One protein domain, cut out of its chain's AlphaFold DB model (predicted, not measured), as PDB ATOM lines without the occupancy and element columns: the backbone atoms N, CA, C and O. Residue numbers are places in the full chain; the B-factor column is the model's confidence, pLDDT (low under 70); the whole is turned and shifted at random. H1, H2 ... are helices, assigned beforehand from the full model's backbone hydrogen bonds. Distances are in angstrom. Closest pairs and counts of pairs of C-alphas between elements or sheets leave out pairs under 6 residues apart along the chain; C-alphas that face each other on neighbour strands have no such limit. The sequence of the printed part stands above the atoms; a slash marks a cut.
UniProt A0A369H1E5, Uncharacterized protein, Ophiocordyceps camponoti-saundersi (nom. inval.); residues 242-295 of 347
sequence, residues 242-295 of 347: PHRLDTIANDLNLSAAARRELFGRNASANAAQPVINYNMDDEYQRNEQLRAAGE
ATOM      1  N   PRO A 242       2.796   8.644  38.661       68.06
ATOM      2  CA  PRO A 242       4.014   7.968  39.067       68.06
ATOM      3  C   PRO A 242       4.759   8.866  40.047       68.06
ATOM      4  O   PRO A 242       5.297   9.896  39.641       68.06
ATOM      5  N   HIS A 243       4.780   8.481  41.328       80.25
ATOM      6  CA  HIS A 243       5.335   9.300  42.400       80.25
ATOM      7  C   HIS A 243       6.763   9.723  42.034       80.25
ATOM      8  O   HIS A 243       7.659   8.889  41.932       80.25
ATOM      9  N   ARG A 244       6.997  11.013  41.788       89.62
ATOM     10  CA  ARG A 244       8.333  11.540  41.479       89.62
ATOM     11  C   ARG A 244       8.968  12.069  42.750       89.62
ATOM     12  O   ARG A 244       8.271  12.523  43.658       89.62
ATOM     13  N   LEU A 245      10.301  12.080  42.795       90.00
ATOM     14  CA  LEU A 245      11.014  12.684  43.926       90.00
ATOM     15  C   LEU A 245      10.583  14.147  44.142       90.00
ATOM     16  O   LEU A 245      10.527  14.596  45.282       90.00
ATOM     17  N   ASP A 246      10.222  14.875  43.078       91.00
ATOM     18  CA  ASP A 246       9.722  16.248  43.201       91.00
ATOM     19  C   ASP A 246       8.308  16.363  43.783       91.00
ATOM     20  O   ASP A 246       8.078  17.213  44.640       91.00
ATOM     21  N   THR A 247       7.368  15.495  43.388       91.38
ATOM     22  CA  THR A 247       6.003  15.522  43.943       91.38
ATOM     23  C   THR A 247       6.017  15.164  45.426       91.38
ATOM     24  O   THR A 247       5.394  15.863  46.216       91.38
ATOM     25  N   ILE A 248       6.816  14.163  45.816       90.00
ATOM     26  CA  ILE A 248       7.023  13.776  47.221       90.00
ATOM     27  C   ILE A 248       7.679  14.918  48.017       90.00
ATOM     28  O   ILE A 248       7.283  15.200  49.142       90.00
ATOM     29  N   ALA A 249       8.668  15.612  47.444       92.12
ATOM     30  CA  ALA A 249       9.327  16.729  48.121       92.12
ATOM     31  C   ALA A 249       8.413  17.953  48.323       92.12
ATOM     32  O   ALA A 249       8.599  18.691  49.293       92.12
ATOM     33  N   ASN A 250       7.453  18.176  47.418       92.06
ATOM     34  CA  ASN A 250       6.421  19.205  47.567       92.06
ATOM     35  C   ASN A 250       5.367  18.792  48.615       92.06
ATOM     36  O   ASN A 250       5.041  19.601  49.476       92.06
ATOM     37  N   ASP A 251       4.896  17.542  48.584       93.25
ATOM     38  CA  ASP A 251       3.914  16.977  49.529       93.25
ATOM     39  C   ASP A 251       4.425  16.988  50.984       93.25
ATOM     40  O   ASP A 251       3.799  17.544  51.887       93.25
ATOM     41  N   LEU A 252       5.663  16.532  51.194       92.25
ATOM     42  CA  LEU A 252       6.367  16.623  52.479       92.25
ATOM     43  C   LEU A 252       6.804  18.057  52.851       92.25
ATOM     44  O   LEU A 252       7.488  18.242  53.856       92.25
ATOM     45  N   ASN A 253       6.449  19.066  52.042       94.00
ATOM     46  CA  ASN A 253       6.757  20.486  52.246       94.00
ATOM     47  C   ASN A 253       8.241  20.750  52.587       94.00
ATOM     48  O   ASN A 253       8.581  21.567  53.447       94.00
ATOM     49  N   LEU A 254       9.152  20.037  51.912       93.19
ATOM     50  CA  LEU A 254      10.577  20.074  52.234       93.19
ATOM     51  C   LEU A 254      11.188  21.451  51.953       93.19
ATOM     52  O   LEU A 254      11.043  22.021  50.867       93.19
ATOM     53  N   SER A 255      11.967  21.946  52.917       94.19
ATOM     54  CA  SER A 255      12.722  23.192  52.771       94.19
ATOM     55  C   SER A 255      13.691  23.131  51.583       94.19
ATOM     56  O   SER A 255      14.164  22.062  51.190       94.19
ATOM     57  N   ALA A 256      14.059  24.287  51.023       90.75
ATOM     58  CA  ALA A 256      15.001  24.349  49.901       90.75
ATOM     59  C   ALA A 256      16.369  23.696  50.212       90.75
ATOM     60  O   ALA A 256      17.024  23.175  49.308       90.75
ATOM     61  N   ALA A 257      16.782  23.680  51.486       93.56
ATOM     62  CA  ALA A 257      17.967  22.958  51.944       93.56
ATOM     63  C   ALA A 257      17.762  21.434  51.878       93.56
ATOM     64  O   ALA A 257      18.540  20.753  51.214       93.56
ATOM     65  N   ALA A 258      16.670  20.917  52.452       93.62
ATOM     66  CA  ALA A 258      16.338  19.490  52.415       93.62
ATOM     67  C   ALA A 258      16.109  18.977  50.979       93.62
ATOM     68  O   ALA A 258      16.567  17.895  50.621       93.62
ATOM     69  N   ARG A 259      15.496  19.783  50.099       91.94
ATOM     70  CA  ARG A 259      15.394  19.482  48.657       91.94
ATOM     71  C   ARG A 259      16.773  19.360  48.006       91.94
ATOM     72  O   ARG A 259      17.001  18.448  47.217       91.94
ATOM     73  N   ARG A 260      17.722  20.236  48.348       91.25
ATOM     74  CA  ARG A 260      19.104  20.163  47.841       91.25
ATOM     75  C   ARG A 260      19.873  18.948  48.372       91.25
ATOM     76  O   ARG A 260      20.740  18.447  47.662       91.25
ATOM     77  N   GLU A 261      19.570  18.469  49.574       93.12
ATOM     78  CA  GLU A 261      20.106  17.203  50.091       93.12
ATOM     79  C   GLU A 261      19.510  16.007  49.336       93.12
ATOM     80  O   GLU A 261      20.258  15.191  48.799       93.12
ATOM     81  N   LEU A 262      18.181  15.967  49.192       92.62
ATOM     82  CA  LEU A 262      17.432  14.892  48.534       92.62
ATOM     83  C   LEU A 262      17.786  14.740  47.046       92.62
ATOM     84  O   LEU A 262      18.055  13.633  46.585       92.62
ATOM     85  N   PHE A 263      17.836  15.835  46.279       93.12
ATOM     86  CA  PHE A 263      18.215  15.777  44.861       93.12
ATOM     87  C   PHE A 263      19.730  15.917  44.617       93.12
ATOM     88  O   PHE A 263      20.199  15.752  43.485       93.12
ATOM     89  N   GLY A 264      20.516  16.231  45.649       89.38
ATOM     90  CA  GLY A 264      21.962  16.412  45.569       89.38
ATOM     91  C   GLY A 264      22.416  17.498  44.580       89.38
ATOM     92  O   GLY A 264      21.756  18.508  44.337       89.38
ATOM     93  N   ARG A 265      23.595  17.288  43.977       88.19
ATOM     94  CA  ARG A 265      24.227  18.251  43.047       88.19
ATOM     95  C   ARG A 265      23.511  18.377  41.695       88.19
ATOM     96  O   ARG A 265      23.663  19.401  41.038       88.19
ATOM     97  N   ASN A 266      22.745  17.364  41.289       83.25
ATOM     98  CA  ASN A 266      22.115  17.265  39.967       83.25
ATOM     99  C   ASN A 266      20.590  17.409  40.074       83.25
ATOM    100  O   ASN A 266      19.844  16.560  39.586       83.25
ATOM    101  N   ALA A 267      20.136  18.482  40.731       82.56
ATOM    102  CA  ALA A 267      18.760  18.593  41.210       82.56
ATOM    103  C   ALA A 267      17.691  18.332  40.132       82.56
ATOM    104  O   ALA A 267      16.807  17.507  40.330       82.56
ATOM    105  N   SER A 268      17.832  18.946  38.952       83.06
ATOM    106  CA  SER A 268      16.893  18.785  37.829       83.06
ATOM    107  C   SER A 268      16.804  17.350  37.285       83.06
ATOM    108  O   SER A 268      15.713  16.898  36.945       83.06
ATOM    109  N   ALA A 269      17.919  16.615  37.227       85.50
ATOM    110  CA  ALA A 269      17.935  15.247  36.703       85.50
ATOM    111  C   ALA A 269      17.362  14.231  37.702       85.50
ATOM    112  O   ALA A 269      16.799  13.216  37.291       85.50
ATOM    113  N   ASN A 270      17.497  14.514  39.002       84.88
ATOM    114  CA  ASN A 270      17.007  13.665  40.083       84.88
ATOM    115  C   ASN A 270      15.531  13.945  40.419       84.88
ATOM    116  O   ASN A 270      14.781  13.008  40.658       84.88
ATOM    117  N   ALA A 271      15.077  15.201  40.350       86.44
ATOM    118  CA  ALA A 271      13.684  15.588  40.604       86.44
ATOM    119  C   ALA A 271      12.666  14.855  39.708       86.44
ATOM    120  O   ALA A 271      11.597  14.456  40.167       86.44
ATOM    121  N   ALA A 272      13.026  14.620  38.442       84.81
ATOM    122  CA  ALA A 272      12.189  13.915  37.474       84.81
ATOM    123  C   ALA A 272      12.236  12.375  37.580       84.81
ATOM    124  O   ALA A 272      11.538  11.708  36.814       84.81
ATOM    125  N   GLN A 273      13.048  11.793  38.475       86.31
ATOM    126  CA  GLN A 273      13.138  10.334  38.596       86.31
ATOM    127  C   GLN A 273      11.851   9.752  39.204       86.31
ATOM    128  O   GLN A 273      11.346  10.297  40.192       86.31
ATOM    129  N   PRO A 274      11.330   8.641  38.649       88.44
ATOM    130  CA  PRO A 274      10.220   7.917  39.246       88.44
ATOM    131  C   PRO A 274      10.689   7.199  40.517       88.44
ATOM    132  O   PRO A 274      11.692   6.484  40.515       88.44
ATOM    133  N   VAL A 275       9.933   7.368  41.595       87.44
ATOM    134  CA  VAL A 275      10.060   6.609  42.837       87.44
ATOM    135  C   VAL A 275       9.071   5.461  42.783       87.44
ATOM    136  O   VAL A 275       7.876   5.656  42.571       87.44
ATOM    137  N   ILE A 276       9.570   4.249  42.999       86.75
ATOM    138  CA  ILE A 276       8.712   3.082  43.164       86.75
ATOM    139  C   ILE A 276       8.328   3.023  44.641       86.75
ATOM    140  O   ILE A 276       9.166   2.707  45.486       86.75
ATOM    141  N   ASN A 277       7.078   3.368  44.949       83.38
ATOM    142  CA  ASN A 277       6.517   3.189  46.282       83.38
ATOM    143  C   ASN A 277       5.933   1.775  46.402       83.38
ATOM    144  O   ASN A 277       5.074   1.394  45.608       83.38
ATOM    145  N   TYR A 278       6.387   1.020  47.401       84.94
ATOM    146  CA  TYR A 278       5.852  -0.295  47.746       84.94
ATOM    147  C   TYR A 278       5.005  -0.168  49.012       84.94
ATOM    148  O   TYR A 278       5.462  -0.486  50.109       84.94
ATOM    149  N   ASN A 279       3.771   0.312  48.858       88.31
ATOM    150  CA  ASN A 279       2.780   0.200  49.920       88.31
ATOM    151  C   ASN A 279       2.255  -1.241  49.945       88.31
ATOM    152  O   ASN A 279       1.666  -1.699  48.965       88.31
ATOM    153  N   MET A 280       2.484  -1.950  51.050       92.12
ATOM    154  CA  MET A 280       2.059  -3.342  51.195       92.12
ATOM    155  C   MET A 280       0.545  -3.486  51.054       92.12
ATOM    156  O   MET A 280       0.101  -4.416  50.391       92.12
ATOM    157  N   ASP A 281      -0.233  -2.557  51.614       93.44
ATOM    158  CA  ASP A 281      -1.693  -2.650  51.622       93.44
ATOM    159  C   ASP A 281      -2.280  -2.419  50.221       93.44
ATOM    160  O   ASP A 281      -3.133  -3.193  49.788       93.44
ATOM    161  N   ASP A 282      -1.759  -1.446  49.460       89.81
ATOM    162  CA  ASP A 282      -2.144  -1.227  48.055       89.81
ATOM    163  C   ASP A 282      -1.808  -2.447  47.185       89.81
ATOM    164  O   ASP A 282      -2.615  -2.876  46.362       89.81
ATOM    165  N   GLU A 283      -0.611  -3.026  47.347       89.38
ATOM    166  CA  GLU A 283      -0.220  -4.209  46.577       89.38
ATOM    167  C   GLU A 283      -1.012  -5.452  47.028       89.38
ATOM    168  O   GLU A 283      -1.329  -6.296  46.191       89.38
ATOM    169  N   TYR A 284      -1.417  -5.566  48.300       93.44
ATOM    170  CA  TYR A 284      -2.381  -6.583  48.739       93.44
ATOM    171  C   TYR A 284      -3.744  -6.380  48.075       93.44
ATOM    172  O   TYR A 284      -4.236  -7.317  47.452       93.44
ATOM    173  N   GLN A 285      -4.322  -5.176  48.118       94.00
ATOM    174  CA  GLN A 285      -5.596  -4.871  47.455       94.00
ATOM    175  C   GLN A 285      -5.537  -5.166  45.954       94.00
ATOM    176  O   GLN A 285      -6.434  -5.807  45.415       94.00
ATOM    177  N   ARG A 286      -4.447  -4.786  45.284       91.94
ATOM    178  CA  ARG A 286      -4.204  -5.091  43.871       91.94
ATOM    179  C   ARG A 286      -4.091  -6.595  43.605       91.94
ATOM    180  O   ARG A 286      -4.635  -7.081  42.618       91.94
ATOM    181  N   ASN A 287      -3.419  -7.348  44.473       91.25
ATOM    182  CA  ASN A 287      -3.311  -8.805  44.357       91.25
ATOM    183  C   ASN A 287      -4.642  -9.522  44.653       91.25
ATOM    184  O   ASN A 287      -4.920 -10.558  44.049       91.25
ATOM    185  N   GLU A 288      -5.479  -8.977  45.540       91.94
ATOM    186  CA  GLU A 288      -6.856  -9.435  45.757       91.94
ATOM    187  C   GLU A 288      -7.764  -9.072  44.572       91.94
ATOM    188  O   GLU A 288      -8.554  -9.908  44.150       91.94
ATOM    189  N   GLN A 289      -7.604  -7.899  43.949       92.88
ATOM    190  CA  GLN A 289      -8.299  -7.538  42.706       92.88
ATOM    191  C   GLN A 289      -7.902  -8.466  41.549       92.88
ATOM    192  O   GLN A 289      -8.777  -8.968  40.851       92.88
ATOM    193  N   LEU A 290      -6.610  -8.780  41.389       89.94
ATOM    194  CA  LEU A 290      -6.138  -9.786  40.425       89.94
ATOM    195  C   LEU A 290      -6.687 -11.191  40.741       89.94
ATOM    196  O   LEU A 290      -6.971 -11.957  39.823       89.94
ATOM    197  N   ARG A 291      -6.899 -11.528  42.023       86.31
ATOM    198  CA  ARG A 291      -7.589 -12.766  42.424       86.31
ATOM    199  C   ARG A 291      -9.072 -12.747  42.068       86.31
ATOM    200  O   ARG A 291      -9.554 -13.719  41.496       86.31
ATOM    201  N   ALA A 292      -9.774 -11.661  42.371       90.38
ATOM    202  CA  ALA A 292     -11.197 -11.489  42.096       90.38
ATOM    203  C   ALA A 292     -11.500 -11.454  40.588       90.38
ATOM    204  O   ALA A 292     -12.489 -12.030  40.147       90.38
ATOM    205  N   ALA A 293     -10.612 -10.853  39.789       89.12
ATOM    206  CA  ALA A 293     -10.682 -10.844  38.330       89.12
ATOM    207  C   ALA A 293     -10.387 -12.214  37.685       89.12
ATOM    208  O   ALA A 293     -10.534 -12.364  36.474       89.12
ATOM    209  N   GLY A 294      -9.920 -13.203  38.456       80.75
ATOM    210  CA  GLY A 294      -9.444 -14.485  37.931       80.75
ATOM    211  C   GLY A 294      -8.100 -14.403  37.195       80.75
ATOM    212  O   GLY A 294      -7.551 -15.439  36.833       80.75
ATOM    213  N   GLU A 295      -7.516 -13.209  37.042       78.56
ATOM    214  CA  GLU A 295      -6.187 -12.969  36.457       78.56
ATOM    215  C   GLU A 295      -5.049 -13.291  37.450       78.56
ATOM    216  O   GLU A 295      -3.967 -12.698  37.436       78.56
TER     217      GLU A 295
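What this domain is: This is residues 242 to 295 of the 347 residues of an uncharacterized protein of Ophiocordyceps camponoti-saundersi (nom. inval.) (UniProt A0A369H1E5). Three short helices, H1, H2 and H3, make a small head at one end, and a longer helix, H4, sticks out at the other end as an arm, touching no helix. Residues 272 to 279 lead from the head to the arm. The printed part has 54 residues with four named helices in the order H1, H2, H3, H4 and no named strand: all helix. It is extended, with a radius of gyration of the C-alphas of 15.8 A, and spans 47 by 20 by 12 A, a rod.

Where its parts are: H1, residues 245 to 251, begins at C-alpha (11.014, 12.684, 43.926) and is 10.0 A long from first to last C-alpha. H2, residues 256 to 263, measures 10.5 A, and H3, residues 267 to 271, 5.9 A. H4, residues 280 to 292, measures 18.0 A and ends at C-alpha (-11.197, -11.489, 42.096).

How they stand to each other: H1 and H2 are close but not clearly touching, the closest C-alphas, of Ala 249 and Arg 259, being 6.7 A apart. They run opposite ways at a shallow tilt of 34 degrees, only just short of steep. H1 and H3 only just touch, with 3 pairs of C-alphas within 8 A, the closest Asp 246 and Ala 271 at 4.8 A. H2 and H3 only just touch, with 3 such pairs, and only at the corner by their link; the C-alphas of Phe 263 and Asn 270 are closest, 5.4 A. H4 is apart from H1, H2 and H3. In the four helices every O i to N i+4 pair is within hydrogen-bond range.

The domain as a whole: The C-alphas of Ala 257 and Gly 294 are farthest apart, 48.5 A. The printed part has no cut and no long link. Residues 278 to 286 and 288 to 294 stand free. Mean pLDDT of the printed part is 88.9; residue 242 is under 70.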